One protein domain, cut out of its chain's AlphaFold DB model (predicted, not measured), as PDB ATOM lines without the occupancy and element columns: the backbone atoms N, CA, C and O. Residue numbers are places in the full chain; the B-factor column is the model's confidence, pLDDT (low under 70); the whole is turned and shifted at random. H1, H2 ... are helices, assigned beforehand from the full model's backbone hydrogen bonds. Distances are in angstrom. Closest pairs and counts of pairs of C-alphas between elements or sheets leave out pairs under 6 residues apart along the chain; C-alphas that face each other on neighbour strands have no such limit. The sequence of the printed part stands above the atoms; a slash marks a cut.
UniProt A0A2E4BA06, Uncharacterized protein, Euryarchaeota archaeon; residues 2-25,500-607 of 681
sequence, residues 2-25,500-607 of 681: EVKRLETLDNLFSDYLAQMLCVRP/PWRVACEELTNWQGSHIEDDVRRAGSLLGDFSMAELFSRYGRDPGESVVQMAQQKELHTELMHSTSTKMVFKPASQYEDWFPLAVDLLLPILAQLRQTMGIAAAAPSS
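This is residues 2 to 25 and 500 to 607 of the 681 residues of an uncharacterized protein of Euryarchaeota archaeon (UniProt A0A2E4BA06). H6, between H4 and H2, crosses over a side-by-side pair of helices, H1 and H3, while H5 slants through both levels and packs steeply on H1 with its residues 560 to 567. The printed part has 132 residues, six named helices in chain order H1 to H6, and no named strand. It is all helix and compact, radius of gyration of the C-alphas 14.6 A, spans 42 by 37 by 27 A.

Start at H1, residues 2 to 21: it touches H3, residues 517 to 527, closest C-alphas 16 and 523, 5.0 A. Its residues 10 to 18 touch H5, residues 547 to 567, closest C-alphas 14 and 564, 4.5 A. The hub H6, residues 579 to 597, only just touches H2, residues 500 to 509, and H4, residues 532 to 539, with 3 C-alpha pairs within 8 A each. O i to N i+4 pairs within hydrogen-bond range: 5 of 7 in H3, 13 of 15 in H6, every one elsewhere.

Find C-alpha 2 at (-7.890, 23.121, 26.607); H1 runs 28.3 A. H6, 27.0 A, ends at (-29.212, 34.707, 43.130).

Residues 26 to 499 are cut out, leaving 9.4 A between C-alphas 25 and 500. H5 to H6 is a long link. Residues 542 to 545 are under pLDDT 70.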
ATOM      1  N   GLU A   2      -6.628  22.484  27.009       77.94
ATOM      2  CA  GLU A   2      -7.890  23.121  26.607       77.94
ATOM      3  C   GLU A   2      -8.926  22.150  26.011       77.94
ATOM      4  O   GLU A   2     -10.065  22.147  26.459       77.94
ATOM      5  N   VAL A   3      -8.516  21.221  25.135       81.19
ATOM      6  CA  VAL A   3      -9.410  20.195  24.546       81.19
ATOM      7  C   VAL A   3     -10.106  19.343  25.618       81.19
ATOM      8  O   VAL A   3     -11.328  19.269  25.649       81.19
ATOM      9  N   LYS A   4      -9.352  18.799  26.587       87.19
ATOM     10  CA  LYS A   4      -9.923  18.013  27.701       87.19
ATOM     11  C   LYS A   4     -10.881  18.828  28.579       87.19
ATOM     12  O   LYS A   4     -11.825  18.272  29.137       87.19
ATOM     13  N   ARG A   5     -10.637  20.135  28.735       90.88
ATOM     14  CA  ARG A   5     -11.523  21.030  29.498       90.88
ATOM     15  C   ARG A   5     -12.852  21.226  28.766       90.88
ATOM     16  O   ARG A   5     -13.892  21.170  29.413       90.88
ATOM     17  N   LEU A   6     -12.809  21.404  27.446       89.06
ATOM     18  CA  LEU A   6     -13.997  21.537  26.601       89.06
ATOM     19  C   LEU A   6     -14.813  20.238  26.542       89.06
ATOM     20  O   LEU A   6     -16.013  20.285  26.778       89.06
ATOM     21  N   GLU A   7     -14.171  19.078  26.377       91.00
ATOM     22  CA  GLU A   7     -14.842  17.766  26.453       91.00
ATOM     23  C   GLU A   7     -15.512  17.537  27.817       91.00
ATOM     24  O   GLU A   7     -16.609  16.982  27.917       91.00
ATOM     25  N   THR A   8     -14.858  17.968  28.901       93.31
ATOM     26  CA  THR A   8     -15.440  17.896  30.249       93.31
ATOM     27  C   THR A   8     -16.666  18.801  30.356       93.31
ATOM     28  O   THR A   8     -17.682  18.390  30.915       93.31
ATOM     29  N   LEU A   9     -16.586  20.015  29.806       94.31
ATOM     30  CA  LEU A   9     -17.687  20.971  29.796       94.31
ATOM     31  C   LEU A   9     -18.890  20.439  29.001       94.31
ATOM     32  O   LEU A   9     -19.999  20.445  29.528       94.31
ATOM     33  N   ASP A  10     -18.665  19.894  27.805       94.50
ATOM     34  CA  ASP A  10     -19.700  19.308  26.939       94.50
ATOM     35  C   ASP A  10     -20.423  18.135  27.604       94.50
ATOM     36  O   ASP A  10     -21.657  18.031  27.573       94.50
ATOM     37  N   ASN A  11     -19.664  17.277  28.286       95.00
ATOM     38  CA  ASN A  11     -20.225  16.162  29.035       95.00
ATOM     39  C   ASN A  11     -21.107  16.630  30.198       95.00
ATOM     40  O   ASN A  11     -22.225  16.125  30.343       95.00
ATOM     41  N   LEU A  12     -20.632  17.598  30.990       95.25
ATOM     42  CA  LEU A  12     -21.371  18.149  32.130       95.25
ATOM     43  C   LEU A  12     -22.589  18.965  31.685       95.25
ATOM     44  O   LEU A  12     -23.628  18.919  32.341       95.25
ATOM     45  N   PHE A  13     -22.492  19.678  30.564       95.88
ATOM     46  CA  PHE A  13     -23.617  20.399  29.980       95.88
ATOM     47  C   PHE A  13     -24.695  19.437  29.473       95.88
ATOM     48  O   PHE A  13     -25.879  19.642  29.737       95.88
ATOM     49  N   SER A  14     -24.291  18.322  28.856       95.94
ATOM     50  CA  SER A  14     -25.220  17.248  28.492       95.94
ATOM     51  C   SER A  14     -25.904  16.632  29.722       95.94
ATOM     52  O   SER A  14     -27.100  16.351  29.685       95.94
ATOM     53  N   ASP A  15     -25.182  16.459  30.840       95.50
ATOM     54  CA  ASP A  15     -25.773  15.988  32.105       95.50
ATOM     55  C   ASP A  15     -26.762  17.009  32.692       95.50
ATOM     56  O   ASP A  15     -27.841  16.633  33.158       95.50
ATOM     57  N   TYR A  16     -26.420  18.300  32.641       95.94
ATOM     58  CA  TYR A  16     -27.286  19.400  33.066       95.94
ATOM     59  C   TYR A  16     -28.606  19.407  32.287       95.94
ATOM     60  O   TYR A  16     -29.682  19.362  32.894       95.94
ATOM     61  N   LEU A  17     -28.535  19.398  30.952       95.81
ATOM     62  CA  LEU A  17     -29.718  19.369  30.092       95.81
ATOM     63  C   LEU A  17     -30.543  18.101  30.325       95.81
ATOM     64  O   LEU A  17     -31.763  18.186  30.454       95.81
ATOM     65  N   ALA A  18     -29.898  16.936  30.444       95.81
ATOM     66  CA  ALA A  18     -30.595  15.673  30.664       95.81
ATOM     67  C   ALA A  18     -31.393  15.669  31.977       95.81
ATOM     68  O   ALA A  18     -32.535  15.197  31.998       95.81
ATOM     69  N   GLN A  19     -30.828  16.224  33.057       94.88
ATOM     70  CA  GLN A  19     -31.534  16.368  34.332       94.88
ATOM     71  C   GLN A  19     -32.704  17.344  34.212       94.88
ATOM     72  O   GLN A  19     -33.829  16.979  34.555       94.88
ATOM     73  N   MET A  20     -32.468  18.540  33.664       95.75
ATOM     74  CA  MET A  20     -33.490  19.584  33.536       95.75
ATOM     75  C   MET A  20     -34.661  19.166  32.641       95.75
ATOM     76  O   MET A  20     -35.820  19.387  32.984       95.75
ATOM     77  N   LEU A  21     -34.394  18.493  31.522       94.31
ATOM     78  CA  LEU A  21     -35.427  18.014  30.598       94.31
ATOM     79  C   LEU A  21     -36.289  16.882  31.173       94.31
ATOM     80  O   LEU A  21     -37.417  16.664  30.719       94.31
ATOM     81  N   CYS A  22     -35.778  16.179  32.187       92.88
ATOM     82  CA  CYS A  22     -36.511  15.150  32.919       92.88
ATOM     83  C   CYS A  22     -37.296  15.701  34.124       92.88
ATOM     84  O   CYS A  22     -38.086  14.953  34.711       92.88
ATOM     85  N   VAL A  23     -37.126  16.982  34.477       91.25
ATOM     86  CA  VAL A  23     -37.899  17.641  35.539       91.25
ATOM     87  C   VAL A  23     -39.379  17.660  35.171       91.25
ATOM     88  O   VAL A  23     -39.756  17.779  34.003       91.25
ATOM     89  N   ARG A  24     -40.237  17.540  36.186       89.69
ATOM     90  CA  ARG A  24     -41.698  17.584  36.057       89.69
ATOM     91  C   ARG A  24     -42.225  18.895  36.647       89.69
ATOM     92  O   ARG A  24     -42.557  18.946  37.833       89.69
ATOM     93  N   PRO A  25     -42.312  19.963  35.838       84.00
ATOM     94  CA  PRO A  25     -42.631  21.301  36.334       84.00
ATOM     95  C   PRO A  25     -44.096  21.461  36.752       84.00
ATOM     96  O   PRO A  25     -44.419  22.397  37.467       84.00
ATOM     97  N   PRO A 500     -49.951  23.318  28.642       80.38
ATOM     98  CA  PRO A 500     -49.005  22.616  29.507       80.38
ATOM     99  C   PRO A 500     -47.561  23.096  29.338       80.38
ATOM    100  O   PRO A 500     -46.836  23.176  30.326       80.38
ATOM    101  N   TRP A 501     -47.153  23.431  28.109       84.50
ATOM    102  CA  TRP A 501     -45.826  23.975  27.820       84.50
ATOM    103  C   TRP A 501     -45.661  25.391  28.381       84.50
ATOM    104  O   TRP A 501     -44.668  25.671  29.050       84.50
ATOM    105  N   ARG A 502     -46.665  26.259  28.200       84.00
ATOM    106  CA  ARG A 502     -46.681  27.610  28.782       84.00
ATOM    107  C   ARG A 502     -46.550  27.567  30.308       84.00
ATOM    108  O   ARG A 502     -45.708  28.261  30.868       84.00
ATOM    109  N   VAL A 503     -47.346  26.720  30.968       82.31
ATOM    110  CA  VAL A 503     -47.294  26.519  32.427       82.31
ATOM    111  C   VAL A 503     -45.935  25.967  32.852       82.31
ATOM    112  O   VAL A 503     -45.365  26.454  33.820       82.31
ATOM    113  N   ALA A 504     -45.389  24.986  32.127       85.19
ATOM    114  CA  ALA A 504     -44.065  24.436  32.410       85.19
ATOM    115  C   ALA A 504     -42.968  25.512  32.367       85.19
ATOM    116  O   ALA A 504     -42.144  25.563  33.276       85.19
ATOM    117  N   CYS A 505     -42.988  26.391  31.359       86.38
ATOM    118  CA  CYS A 505     -42.052  27.511  31.248       86.38
ATOM    119  C   CYS A 505     -42.210  28.509  32.401       86.38
ATOM    120  O   CYS A 505     -41.220  28.965  32.967       86.38
ATOM    121  N   GLU A 506     -43.449  28.836  32.768       86.31
ATOM    122  CA  GLU A 506     -43.748  29.766  33.860       86.31
ATOM    123  C   GLU A 506     -43.264  29.229  35.216       86.31
ATOM    124  O   GLU A 506     -42.645  29.967  35.980       86.31
ATOM    125  N   GLU A 507     -43.490  27.944  35.498       85.56
ATOM    126  CA  GLU A 507     -42.993  27.278  36.712       85.56
ATOM    127  C   GLU A 507     -41.464  27.167  36.726       85.56
ATOM    128  O   GLU A 507     -40.840  27.380  37.761       85.56
ATOM    129  N   LEU A 508     -40.846  26.882  35.575       89.19
ATOM    130  CA  LEU A 508     -39.390  26.845  35.436       89.19
ATOM    131  C   LEU A 508     -38.736  28.213  35.593       89.19
ATOM    132  O   LEU A 508     -37.631  28.283  36.110       89.19
ATOM    133  N   THR A 509     -39.400  29.288  35.176       88.12
ATOM    134  CA  THR A 509     -38.899  30.661  35.349       88.12
ATOM    135  C   THR A 509     -39.067  31.129  36.800       88.12
ATOM    136  O   THR A 509     -38.222  31.844  37.335       88.12
ATOM    137  N   ASN A 510     -40.127  30.665  37.469       87.94
ATOM    138  CA  ASN A 510     -40.428  30.937  38.877       87.94
ATOM    139  C   ASN A 510     -40.040  29.757  39.787       87.94
ATOM    140  O   ASN A 510     -40.759  29.405  40.718       87.94
ATOM    141  N   TRP A 511     -38.901  29.122  39.512       88.81
ATOM    142  CA  TRP A 511     -38.479  27.895  40.194       88.81
ATOM    143  C   TRP A 511     -38.135  28.086  41.682       88.81
ATOM    144  O   TRP A 511     -38.045  27.110  42.421       88.81
ATOM    145  N   GLN A 512     -37.899  29.316  42.138       84.94
ATOM    146  CA  GLN A 512     -37.511  29.601  43.522       84.94
ATOM    147  C   GLN A 512     -38.689  29.418  44.472       84.94
ATOM    148  O   GLN A 512     -39.750  30.004  44.274       84.94
ATOM    149  N   GLY A 513     -38.507  28.611  45.520       78.44
ATOM    150  CA  GLY A 513     -39.578  28.259  46.448       78.44
ATOM    151  C   GLY A 513     -40.608  27.277  45.877       78.44
ATOM    152  O   GLY A 513     -41.558  26.935  46.582       78.44
ATOM    153  N   SER A 514     -40.438  26.805  44.637       80.50
ATOM    154  CA  SER A 514     -41.312  25.798  44.035       80.50
ATOM    155  C   SER A 514     -40.796  24.377  44.290       80.50
ATOM    156  O   SER A 514     -39.680  24.155  44.765       80.50
ATOM    157  N   HIS A 515     -41.607  23.369  43.957       80.75
ATOM    158  CA  HIS A 515     -41.249  21.960  44.160       80.75
ATOM    159  C   HIS A 515     -40.091  21.478  43.279       80.75
ATOM    160  O   HIS A 515     -39.547  20.412  43.556       80.75
ATOM    161  N   ILE A 516     -39.732  22.227  42.229       86.69
ATOM    162  CA  ILE A 516     -38.611  21.899  41.336       86.69
ATOM    163  C   ILE A 516     -37.304  22.584  41.737       86.69
ATOM    164  O   ILE A 516     -36.277  22.305  41.125       86.69
ATOM    165  N   GLU A 517     -37.299  23.450  42.759       88.00
ATOM    166  CA  GLU A 517     -36.109  24.211  43.160       88.00
ATOM    167  C   GLU A 517     -34.880  23.315  43.372       88.00
ATOM    168  O   GLU A 517     -33.785  23.598  42.881       88.00
ATOM    169  N   ASP A 518     -35.069  22.215  44.097       86.44
ATOM    170  CA  ASP A 518     -34.003  21.271  44.408       86.44
ATOM    171  C   ASP A 518     -33.439  20.581  43.158       86.44
ATOM    172  O   ASP A 518     -32.246  20.266  43.122       86.44
ATOM    173  N   ASP A 519     -34.272  20.351  42.142       90.88
ATOM    174  CA  ASP A 519     -33.850  19.752  40.878       90.88
ATOM    175  C   ASP A 519     -33.060  20.765  40.040       90.88
ATOM    176  O   ASP A 519     -31.977  20.435  39.554       90.88
ATOM    177  N   VAL A 520     -33.529  22.020  39.967       92.62
ATOM    178  CA  VAL A 520     -32.822  23.117  39.280       92.62
ATOM    179  C   VAL A 520     -31.437  23.340  39.884       92.62
ATOM    180  O   VAL A 520     -30.436  23.396  39.165       92.62
ATOM    181  N   ARG A 521     -31.345  23.422  41.219       92.38
ATOM    182  CA  ARG A 521     -30.065  23.622  41.916       92.38
ATOM    183  C   ARG A 521     -29.121  22.436  41.734       92.38
ATOM    184  O   ARG A 521     -27.925  22.638  41.528       92.38
ATOM    185  N   ARG A 522     -29.644  21.207  41.789       92.00
ATOM    186  CA  ARG A 522     -28.854  19.986  41.581       92.00
ATOM    187  C   ARG A 522     -28.256  19.948  40.184       92.00
ATOM    188  O   ARG A 522     -27.047  19.766  40.074       92.00
ATOM    189  N   ALA A 523     -29.069  20.184  39.157       94.00
ATOM    190  CA  ALA A 523     -28.590  20.232  37.786       94.00
ATOM    191  C   ALA A 523     -27.537  21.339  37.618       94.00
ATOM    192  O   ALA A 523     -26.450  21.079  37.107       94.00
ATOM    193  N   GLY A 524     -27.810  22.551  38.117       92.75
ATOM    194  CA  GLY A 524     -26.883  23.683  38.013       92.75
ATOM    195  C   GLY A 524     -25.520  23.441  38.671       92.75
ATOM    196  O   GLY A 524     -24.503  23.898  38.152       92.75
ATOM    197  N   SER A 525     -25.469  22.664  39.762       92.38
ATOM    198  CA  SER A 525     -24.219  22.365  40.481       92.38
ATOM    199  C   SER A 525     -23.187  21.568  39.673       92.38
ATOM    200  O   SER A 525     -22.001  21.570  40.007       92.38
ATOM    201  N   LEU A 526     -23.611  20.915  38.584       92.94
ATOM    202  CA  LEU A 526     -22.719  20.175  37.689       92.94
ATOM    203  C   LEU A 526     -21.733  21.089  36.959       92.94
ATOM    204  O   LEU A 526     -20.617  20.669  36.661       92.94
ATOM    205  N   LEU A 527     -22.129  22.339  36.710       94.00
ATOM    206  CA  LEU A 527     -21.373  23.309  35.915       94.00
ATOM    207  C   LEU A 527     -20.491  24.220  36.784       94.00
ATOM    208  O   LEU A 527     -20.039  25.273  36.335       94.00
ATOM    209  N   GLY A 528     -20.239  23.801  38.027       83.88
ATOM    210  CA  GLY A 528     -19.695  24.611  39.108       83.88
ATOM    211  C   GLY A 528     -18.266  25.140  38.978       83.88
ATOM    212  O   GLY A 528     -17.780  25.653  39.961       83.88
ATOM    213  N   ASP A 529     -17.589  25.038  37.835       90.38
ATOM    214  CA  ASP A 529     -16.218  25.551  37.623       90.38
ATOM    215  C   ASP A 529     -16.082  26.338  36.299       90.38
ATOM    216  O   ASP A 529     -14.983  26.674  35.856       90.38
ATOM    217  N   PHE A 530     -17.211  26.623  35.644       93.69
ATOM    218  CA  PHE A 530     -17.280  27.323  34.360       93.69
ATOM    219  C   PHE A 530     -18.073  28.612  34.514       93.69
ATOM    220  O   PHE A 530     -19.092  28.614  35.202       93.69
ATOM    221  N   SER A 531     -17.653  29.710  33.893       93.56
ATOM    222  CA  SER A 531     -18.388  30.983  33.980       93.56
ATOM    223  C   SER A 531     -19.661  30.967  33.120       93.56
ATOM    224  O   SER A 531     -19.814  30.124  32.237       93.56
ATOM    225  N   MET A 532     -20.618  31.873  33.366       93.69
ATOM    226  CA  MET A 532     -21.765  31.997  32.450       93.69
ATOM    227  C   MET A 532     -21.321  32.513  31.081       93.69
ATOM    228  O   MET A 532     -21.888  32.088  30.082       93.69
ATOM    229  N   ALA A 533     -20.300  33.376  31.026       91.44
ATOM    230  CA  ALA A 533     -19.732  33.863  29.772       91.44
ATOM    231  C   ALA A 533     -19.180  32.715  28.906       91.44
ATOM    232  O   ALA A 533     -19.461  32.667  27.712       91.44
ATOM    233  N   GLU A 534     -18.476  31.752  29.513       92.12
ATOM    234  CA  GLU A 534     -17.996  30.543  28.823       92.12
ATOM    235  C   GLU A 534     -19.162  29.698  28.279       92.12
ATOM    236  O   GLU A 534     -19.124  29.253  27.133       92.12
ATOM    237  N   LEU A 535     -20.219  29.506  29.075       92.62
ATOM    238  CA  LEU A 535     -21.390  28.715  28.679       92.62
ATOM    239  C   LEU A 535     -22.189  29.376  27.549       92.62
ATOM    240  O   LEU A 535     -22.547  28.707  26.583       92.62
ATOM    241  N   PHE A 536     -22.452  30.682  27.648       90.25
ATOM    242  CA  PHE A 536     -23.149  31.430  26.600       90.25
ATOM    243  C   PHE A 536     -22.324  31.506  25.317       90.25
ATOM    244  O   PHE A 536     -22.889  31.332  24.246       90.25
ATOM    245  N   SER A 537     -21.004  31.690  25.411       88.31
ATOM    246  CA  SER A 537     -20.133  31.714  24.231       88.31
ATOM    247  C   SER A 537     -20.057  30.364  23.516       88.31
ATOM    248  O   SER A 537     -19.816  30.345  22.313       88.31
ATOM    249  N   ARG A 538     -20.198  29.242  24.236       89.88
ATOM    250  CA  ARG A 538     -20.096  27.899  23.647       89.88
ATOM    251  C   ARG A 538     -21.435  27.358  23.140       89.88
ATOM    252  O   ARG A 538     -21.445  26.669  22.126       89.88
ATOM    253  N   TYR A 539     -22.532  27.637  23.846       89.94
ATOM    254  CA  TYR A 539     -23.843  27.024  23.584       89.94
ATOM    255  C   TYR A 539     -24.956  28.020  23.244       89.94
ATOM    256  O   TYR A 539     -26.002  27.612  22.747       89.94
ATOM    257  N   GLY A 540     -24.792  29.308  23.553       82.75
ATOM    258  CA  GLY A 540     -25.787  30.326  23.222       82.75
ATOM    259  C   GLY A 540     -25.826  30.605  21.720       82.75
ATOM    260  O   GLY A 540     -24.821  30.451  21.036       82.75
ATOM    261  N   ARG A 541     -26.982  31.045  21.207       74.94
ATOM    262  CA  ARG A 541     -27.079  31.570  19.838       74.94
ATOM    263  C   ARG A 541     -26.627  33.021  19.797       74.94
ATOM    264  O   ARG A 541     -27.268  33.865  20.423       74.94
ATOM    265  N   ASP A 542     -25.601  33.311  19.005       69.44
ATOM    266  CA  ASP A 542     -25.238  34.680  18.651       69.44
ATOM    267  C   ASP A 542     -25.776  35.010  17.237       69.44
ATOM    268  O   ASP A 542     -25.433  34.333  16.264       69.44
ATOM    269  N   PRO A 543     -26.664  36.011  17.079       56.38
ATOM    270  CA  PRO A 543     -27.237  36.373  15.780       56.38
ATOM    271  C   PRO A 543     -26.219  36.929  14.763       56.38
ATOM    272  O   PRO A 543     -26.599  37.165  13.617       56.38
ATOM    273  N   GLY A 544     -24.957  37.152  15.155       60.28
ATOM    274  CA  GLY A 544     -23.884  37.666  14.293       60.28
ATOM    275  C   GLY A 544     -22.902  36.628  13.726       60.28
ATOM    276  O   GLY A 544     -21.890  37.030  13.152       60.28
ATOM    277  N   GLU A 545     -23.140  35.323  13.899       69.69
ATOM    278  CA  GLU A 545     -22.174  34.281  13.515       69.69
ATOM    279  C   GLU A 545     -21.953  34.145  11.995       69.69
ATOM    280  O   GLU A 545     -22.871  34.225  11.178       69.69
ATOM    281  N   SER A 546     -20.701  33.883  11.605       72.88
ATOM    282  CA  SER A 546     -20.349  33.552  10.218       72.88
ATOM    283  C   SER A 546     -20.861  32.161   9.812       72.88
ATOM    284  O   SER A 546     -21.002  31.268  10.643       72.88
ATOM    285  N   VAL A 547     -21.048  31.922   8.506       71.69
ATOM    286  CA  VAL A 547     -21.520  30.627   7.955       71.69
ATOM    287  C   VAL A 547     -20.681  29.429   8.435       71.69
ATOM    288  O   VAL A 547     -21.210  28.340   8.645       71.69
ATOM    289  N   VAL A 548     -19.374  29.627   8.639       71.56
ATOM    290  CA  VAL A 548     -18.453  28.586   9.128       71.56
ATOM    291  C   VAL A 548     -18.690  28.276  10.610       71.56
ATOM    292  O   VAL A 548     -18.692  27.108  10.995       71.56
ATOM    293  N   GLN A 549     -18.945  29.298  11.430       70.31
ATOM    294  CA  GLN A 549     -19.269  29.128  12.852       70.31
ATOM    295  C   GLN A 549     -20.623  28.439  13.033       70.31
ATOM    296  O   GLN A 549     -20.718  27.496  13.814       70.31
ATOM    297  N   MET A 550     -21.613  28.781  12.202       71.44
ATOM    298  CA  MET A 550     -22.916  28.109  12.213       71.44
ATOM    299  C   MET A 550     -22.810  26.606  11.896       71.44
ATOM    300  O   MET A 550     -23.529  25.795  12.481       71.44
ATOM    301  N   ALA A 551     -21.919  26.211  10.978       74.38
ATOM    302  CA  ALA A 551     -21.695  24.802  10.646       74.38
ATOM    303  C   ALA A 551     -21.041  24.033  11.809       74.38
ATOM    304  O   ALA A 551     -21.518  22.959  12.177       74.38
ATOM    305  N   GLN A 552     -20.010  24.609  12.436       77.75
ATOM    306  CA  GLN A 552     -19.337  24.019  13.602       77.75
ATOM    307  C   GLN A 552     -20.267  23.920  14.818       77.75
ATOM    308  O   GLN A 552     -20.286  22.907  15.518       77.75
ATOM    309  N   GLN A 553     -21.091  24.943  15.050       80.44
ATOM    310  CA  GLN A 553     -22.077  24.947  16.126       80.44
ATOM    311  C   GLN A 553     -23.169  23.893  15.890       80.44
ATOM    312  O   GLN A 553     -23.609  23.236  16.832       80.44
ATOM    313  N   LYS A 554     -23.563  23.656  14.630       81.50
ATOM    314  CA  LYS A 554     -24.504  22.589  14.263       81.50
ATOM    315  C   LYS A 554     -23.942  21.187  14.517       81.50
ATOM    316  O   LYS A 554     -24.676  20.327  15.009       81.50
ATOM    317  N   GLU A 555     -22.674  20.943  14.194       84.25
ATOM    318  CA  GLU A 555     -22.004  19.674  14.515       84.25
ATOM    319  C   GLU A 555     -21.951  19.449  16.031       84.25
ATOM    320  O   GLU A 555     -22.429  18.418  16.509       84.25
ATOM    321  N   LEU A 556     -21.504  20.456  16.792       85.81
ATOM    322  CA  LEU A 556     -21.479  20.414  18.257       85.81
ATOM    323  C   LEU A 556     -22.878  20.162  18.845       85.81
ATOM    324  O   LEU A 556     -23.044  19.316  19.721       85.81
ATOM    325  N   HIS A 557     -23.908  20.853  18.349       86.62
ATOM    326  CA  HIS A 557     -25.293  20.643  18.782       86.62
ATOM    327  C   HIS A 557     -25.774  19.220  18.508       86.62
ATOM    328  O   HIS A 557     -26.473  18.653  19.340       86.62
ATOM    329  N   THR A 558     -25.398  18.629  17.375       87.31
ATOM    330  CA  THR A 558     -25.793  17.262  17.009       87.31
ATOM    331  C   THR A 558     -25.148  16.238  17.947       87.31
ATOM    332  O   THR A 558     -25.825  15.331  18.439       87.31
ATOM    333  N   GLU A 559     -23.861  16.415  18.257       89.62
ATOM    334  CA  GLU A 559     -23.130  15.572  19.208       89.62
ATOM    335  C   GLU A 559     -23.706  15.694  20.628       89.62
ATOM    336  O   GLU A 559     -24.040  14.686  21.262       89.62
ATOM    337  N   LEU A 560     -23.911  16.924  21.108       91.69
ATOM    338  CA  LEU A 560     -24.506  17.190  22.420       91.69
ATOM    339  C   LEU A 560     -25.948  16.697  22.509       91.69
ATOM    340  O   LEU A 560     -26.347  16.174  23.548       91.69
ATOM    341  N   MET A 561     -26.732  16.822  21.438       91.81
ATOM    342  CA  MET A 561     -28.093  16.296  21.362       91.81
ATOM    343  C   MET A 561     -28.091  14.777  21.539       91.81
ATOM    344  O   MET A 561     -28.884  14.251  22.326       91.81
ATOM    345  N   HIS A 562     -27.180  14.066  20.863       90.38
ATOM    346  CA  HIS A 562     -27.036  12.620  21.017       90.38
ATOM    347  C   HIS A 562     -26.589  12.249  22.438       90.38
ATOM    348  O   HIS A 562     -27.257  11.458  23.109       90.38
ATOM    349  N   SER A 563     -25.522  12.881  22.939       93.31
ATOM    350  CA  SER A 563     -24.994  12.657  24.292       93.31
ATOM    351  C   SER A 563     -26.062  12.905  25.365       93.31
ATOM    352  O   SER A 563     -26.360  12.023  26.172       93.31
ATOM    353  N   THR A 564     -26.744  14.051  25.310       94.44
ATOM    354  CA  THR A 564     -27.848  14.406  26.214       94.44
ATOM    355  C   THR A 564     -28.978  13.381  26.131       94.44
ATOM    356  O   THR A 564     -29.412  12.857  27.156       94.44
ATOM    357  N   SER A 565     -29.416  13.021  24.918       92.12
ATOM    358  CA  SER A 565     -30.486  12.039  24.719       92.12
ATOM    359  C   SER A 565     -30.142  10.687  25.342       92.12
ATOM    360  O   SER A 565     -30.992  10.101  26.009       92.12
ATOM    361  N   THR A 566     -28.901  10.194  25.221       93.31
ATOM    362  CA  THR A 566     -28.491   8.916  25.840       93.31
ATOM    363  C   THR A 566     -28.558   8.951  27.371       93.31
ATOM    364  O   THR A 566     -28.982   7.963  27.975       93.31
ATOM    365  N   LYS A 567     -28.272  10.106  27.982       94.31
ATOM    366  CA  LYS A 567     -28.290  10.345  29.435       94.31
ATOM    367  C   LYS A 567     -29.690  10.586  30.014       94.31
ATOM    368  O   LYS A 567     -29.908  10.387  31.206       94.31
ATOM    369  N   MET A 568     -30.658  10.996  29.192       92.62
ATOM    370  CA  MET A 568     -32.031  11.265  29.638       92.62
ATOM    371  C   MET A 568     -32.784   9.990  30.039       92.62
ATOM    372  O   MET A 568     -32.733   8.975  29.342       92.62
ATOM    373  N   VAL A 569     -33.567  10.070  31.118       91.88
ATOM    374  CA  VAL A 569     -34.504   9.003  31.517       91.88
ATOM    375  C   VAL A 569     -35.723   8.985  30.590       91.88
ATOM    376  O   VAL A 569     -36.135   7.927  30.120       91.88
ATOM    377  N   PHE A 570     -36.283  10.160  30.299       89.75
ATOM    378  CA  PHE A 570     -37.380  10.328  29.345       89.75
ATOM    379  C   PHE A 570     -36.803  10.781  28.009       89.75
ATOM    380  O   PHE A 570     -36.213  11.854  27.943       89.75
ATOM    381  N   LYS A 571     -36.932   9.964  26.960       90.50
ATOM    382  CA  LYS A 571     -36.334  10.257  25.652       90.50
ATOM    383  C   LYS A 571     -37.203  11.234  24.841       90.50
ATOM    384  O   LYS A 571     -38.431  11.153  24.929       90.50
ATOM    385  N   PRO A 572     -36.598  12.127  24.038       87.88
ATOM    386  CA  PRO A 572     -37.339  12.891  23.036       87.88
ATOM    387  C   PRO A 572     -37.970  11.954  21.994       87.88
ATOM    388  O   PRO A 572     -37.496  10.837  21.774       87.88
ATOM    389  N   ALA A 573     -39.039  12.407  21.335       84.62
ATOM    390  CA  ALA A 573     -39.588  11.695  20.183       84.62
ATOM    391  C   ALA A 573     -38.549  11.648  19.051       84.62
ATOM    392  O   ALA A 573     -37.838  12.625  18.829       84.62
ATOM    393  N   SER A 574     -38.485  10.538  18.311       78.00
ATOM    394  CA  SER A 574     -37.430  10.277  17.317       78.00
ATOM    395  C   SER A 574     -37.342  11.296  16.175       78.00
ATOM    396  O   SER A 574     -36.300  11.391  15.545       78.00
ATOM    397  N   GLN A 575     -38.416  12.043  15.909       81.56
ATOM    398  CA  GLN A 575     -38.490  13.060  14.849       81.56
ATOM    399  C   GLN A 575     -38.384  14.496  15.382       81.56
ATOM    400  O   GLN A 575     -38.482  15.449  14.614       81.56
ATOM    401  N   TYR A 576     -38.254  14.673  16.698       85.31
ATOM    402  CA  TYR A 576     -38.121  15.994  17.292       85.31
ATOM    403  C   TYR A 576     -36.633  16.315  17.367       85.31
ATOM    404  O   TYR A 576     -35.947  15.798  18.238       85.31
ATOM    405  N   GLU A 577     -36.124  17.126  16.448       81.62
ATOM    406  CA  GLU A 577     -34.725  17.589  16.474       81.62
ATOM    407  C   GLU A 577     -34.622  18.992  17.103       81.62
ATOM    408  O   GLU A 577     -33.651  19.315  17.784       81.62
ATOM    409  N   ASP A 578     -35.693  19.788  17.007       83.94
ATOM    410  CA  ASP A 578     -35.748  21.170  17.506       83.94
ATOM    411  C   ASP A 578     -35.778  21.299  19.045       83.94
ATOM    412  O   ASP A 578     -35.707  22.408  19.580       83.94
ATOM    413  N   TRP A 579     -35.883  20.198  19.802       89.44
ATOM    414  CA  TRP A 579     -35.936  20.287  21.268       89.44
ATOM    415  C   TRP A 579     -34.636  20.767  21.881       89.44
ATOM    416  O   TRP A 579     -34.688  21.443  22.902       89.44
ATOM    417  N   PHE A 580     -33.493  20.391  21.308       90.88
ATOM    418  CA  PHE A 580     -32.190  20.731  21.864       90.88
ATOM    419  C   PHE A 580     -31.953  22.244  21.820       90.88
ATOM    420  O   PHE A 580     -31.772  22.833  22.888       90.88
ATOM    421  N   PRO A 581     -32.046  22.913  20.651       88.44
ATOM    422  CA  PRO A 581     -31.910  24.365  20.588       88.44
ATOM    423  C   PRO A 581     -32.917  25.095  21.489       88.44
ATOM    424  O   PRO A 581     -32.549  26.059  22.154       88.44
ATOM    425  N   LEU A 582     -34.162  24.614  21.575       88.12
ATOM    426  CA  LEU A 582     -35.177  25.199  22.454       88.12
ATOM    427  C   LEU A 582     -34.868  24.994  23.949       88.12
ATOM    428  O   LEU A 582     -35.132  25.874  24.767       88.12
ATOM    429  N   ALA A 583     -34.330  23.830  24.323       91.62
ATOM    430  CA  ALA A 583     -33.916  23.531  25.690       91.62
ATOM    431  C   ALA A 583     -32.793  24.466  26.127       91.62
ATOM    432  O   ALA A 583     -32.839  24.999  27.230       91.62
ATOM    433  N   VAL A 584     -31.807  24.685  25.259       92.06
ATOM    434  CA  VAL A 584     -30.691  25.596  25.525       92.06
ATOM    435  C   VAL A 584     -31.200  27.025  25.726       92.06
ATOM    436  O   VAL A 584     -30.889  27.628  26.756       92.06
ATOM    437  N   ASP A 585     -32.057  27.515  24.822       89.44
ATOM    438  CA  ASP A 585     -32.656  28.856  24.903       89.44
ATOM    439  C   ASP A 585     -33.458  29.064  26.203       89.44
ATOM    440  O   ASP A 585     -33.438  30.149  26.780       89.44
ATOM    441  N   LEU A 586     -34.157  28.029  26.685       91.12
ATOM    442  CA  LEU A 586     -34.945  28.093  27.919       91.12
ATOM    443  C   LEU A 586     -34.083  27.980  29.184       91.12
ATOM    444  O   LEU A 586     -34.314  28.685  30.166       91.12
ATOM    445  N   LEU A 587     -33.134  27.043  29.201       94.62
ATOM    446  CA  LEU A 587     -32.467  26.598  30.425       94.62
ATOM    447  C   LEU A 587     -31.223  27.427  30.765       94.62
ATOM    448  O   LEU A 587     -30.961  27.658  31.947       94.62
ATOM    449  N   LEU A 588     -30.487  27.941  29.771       93.25
ATOM    450  CA  LEU A 588     -29.334  28.815  30.030       93.25
ATOM    451  C   LEU A 588     -29.708  30.082  30.825       93.25
ATOM    452  O   LEU A 588     -29.012  30.383  31.800       93.25
ATOM    453  N   PRO A 589     -30.804  30.803  30.508       93.69
ATOM    454  CA  PRO A 589     -31.260  31.926  31.328       93.69
ATOM    455  C   PRO A 589     -31.614  31.530  32.766       93.69
ATOM    456  O   PRO A 589     -31.300  32.268  33.698       93.69
ATOM    457  N   ILE A 590     -32.209  30.350  32.976       93.69
ATOM    458  CA  ILE A 590     -32.535  29.840  34.321       93.69
ATOM    459  C   ILE A 590     -31.250  29.573  35.116       93.69
ATOM    460  O   ILE A 590     -31.164  29.914  36.297       93.69
ATOM    461  N   LEU A 591     -30.218  29.018  34.474       93.88
ATOM    462  CA  LEU A 591     -28.901  28.842  35.088       93.88
ATOM    463  C   LEU A 591     -28.235  30.189  35.420       93.88
ATOM    464  O   LEU A 591     -27.644  30.338  36.493       93.88
ATOM    465  N   ALA A 592     -28.363  31.181  34.535       93.00
ATOM    466  CA  ALA A 592     -27.883  32.539  34.783       93.00
ATOM    467  C   ALA A 592     -28.572  33.153  36.012       93.00
ATOM    468  O   ALA A 592     -27.899  33.649  36.917       93.00
ATOM    469  N   GLN A 593     -29.902  33.042  36.084       93.50
ATOM    470  CA  GLN A 593     -30.712  33.500  37.212       93.50
ATOM    471  C   GLN A 593     -30.301  32.797  38.514       93.50
ATOM    472  O   GLN A 593     -30.127  33.452  39.543       93.50
ATOM    473  N   LEU A 594     -30.080  31.476  38.480       92.62
ATOM    474  CA  LEU A 594     -29.570  30.708  39.620       92.62
ATOM    475  C   LEU A 594     -28.259  31.300  40.151       92.62
ATOM    476  O   LEU A 594     -28.161  31.560  41.351       92.62
ATOM    477  N   ARG A 595     -27.281  31.571  39.282       91.25
ATOM    478  CA  ARG A 595     -25.989  32.153  39.687       91.25
ATOM    479  C   ARG A 595     -26.101  33.585  40.179       91.25
ATOM    480  O   ARG A 595     -25.479  33.929  41.183       91.25
ATOM    481  N   GLN A 596     -26.948  34.390  39.545       90.50
ATOM    482  CA  GLN A 596     -27.227  35.750  39.991       90.50
ATOM    483  C   GLN A 596     -27.781  35.758  41.421       90.50
ATOM    484  O   GLN A 596     -27.344  36.554  42.246       90.50
ATOM    485  N   THR A 597     -28.667  34.816  41.761       88.06
ATOM    486  CA  THR A 597     -29.212  34.707  43.130       88.06
ATOM    487  C   THR A 597     -28.205  34.214  44.164       88.06
ATOM    488  O   THR A 597     -28.433  34.352  45.361       88.06
ATOM    489  N   MET A 598     -27.075  33.666  43.715       87.44
ATOM    490  CA  MET A 598     -25.930  33.339  44.563       87.44
ATOM    491  C   MET A 598     -24.927  34.497  44.681       87.44
ATOM    492  O   MET A 598     -23.945  34.343  45.400       87.44
ATOM    493  N   GLY A 599     -25.143  35.620  43.983       87.25
ATOM    494  CA  GLY A 599     -24.212  36.752  43.938       87.25
ATOM    495  C   GLY A 599     -22.995  36.535  43.031       87.25
ATOM    496  O   GLY A 599     -22.004  37.245  43.162       87.25
ATOM    497  N   ILE A 600     -23.038  35.556  42.121       88.44
ATOM    498  CA  ILE A 600     -21.903  35.205  41.257       88.44
ATOM    499  C   ILE A 600     -21.994  36.001  39.951       88.44
ATOM    500  O   ILE A 600     -22.982  35.903  39.222       88.44
ATOM    501  N   ALA A 601     -20.955  36.783  39.646       88.06
ATOM    502  CA  ALA A 601     -20.869  37.557  38.408       88.06
ATOM    503  C   ALA A 601     -20.783  36.648  37.169       88.06
ATOM    504  O   ALA A 601     -20.177  35.581  37.215       88.06
ATOM    505  N   ALA A 602     -21.320  37.092  36.027       87.50
ATOM    506  CA  ALA A 602     -21.398  36.274  34.811       87.50
ATOM    507  C   ALA A 602     -20.029  35.797  34.278       87.50
ATOM    508  O   ALA A 602     -19.934  34.695  33.735       87.50
ATOM    509  N   ALA A 603     -18.979  36.606  34.451       90.31
ATOM    510  CA  ALA A 603     -17.612  36.279  34.041       90.31
ATOM    511  C   ALA A 603     -16.855  35.408  35.062       90.31
ATOM    512  O   ALA A 603     -15.820  34.836  34.727       90.31
ATOM    513  N   ALA A 604     -17.353  35.290  36.296       89.38
ATOM    514  CA  ALA A 604     -16.715  34.488  37.330       89.38
ATOM    515  C   ALA A 604     -17.220  33.035  37.265       89.38
ATOM    516  O   ALA A 604     -18.434  32.812  37.188       89.38
ATOM    517  N   PRO A 605     -16.330  32.027  37.303       89.94
ATOM    518  CA  PRO A 605     -16.758  30.659  37.548       89.94
ATOM    519  C   PRO A 605     -17.321  30.554  38.970       89.94
ATOM    520  O   PRO A 605     -16.840  31.214  39.897       89.94
ATOM    521  N   SER A 606     -18.348  29.723  39.151       88.12
ATOM    522  CA  SER A 606     -18.752  29.316  40.495       88.12
ATOM    523  C   SER A 606     -17.714  28.349  41.087       88.12
ATOM    524  O   SER A 606     -16.707  28.046  40.450       88.12
ATOM    525  N   SER A 607     -17.899  27.926  42.340       90.69
ATOM    526  CA  SER A 607     -17.107  26.839  42.920       90.69
ATOM    527  C   SER A 607     -17.961  25.587  42.976       90.69
ATOM    528  O   SER A 607     -19.020  25.602  43.608       90.69
TER     529      SER A 607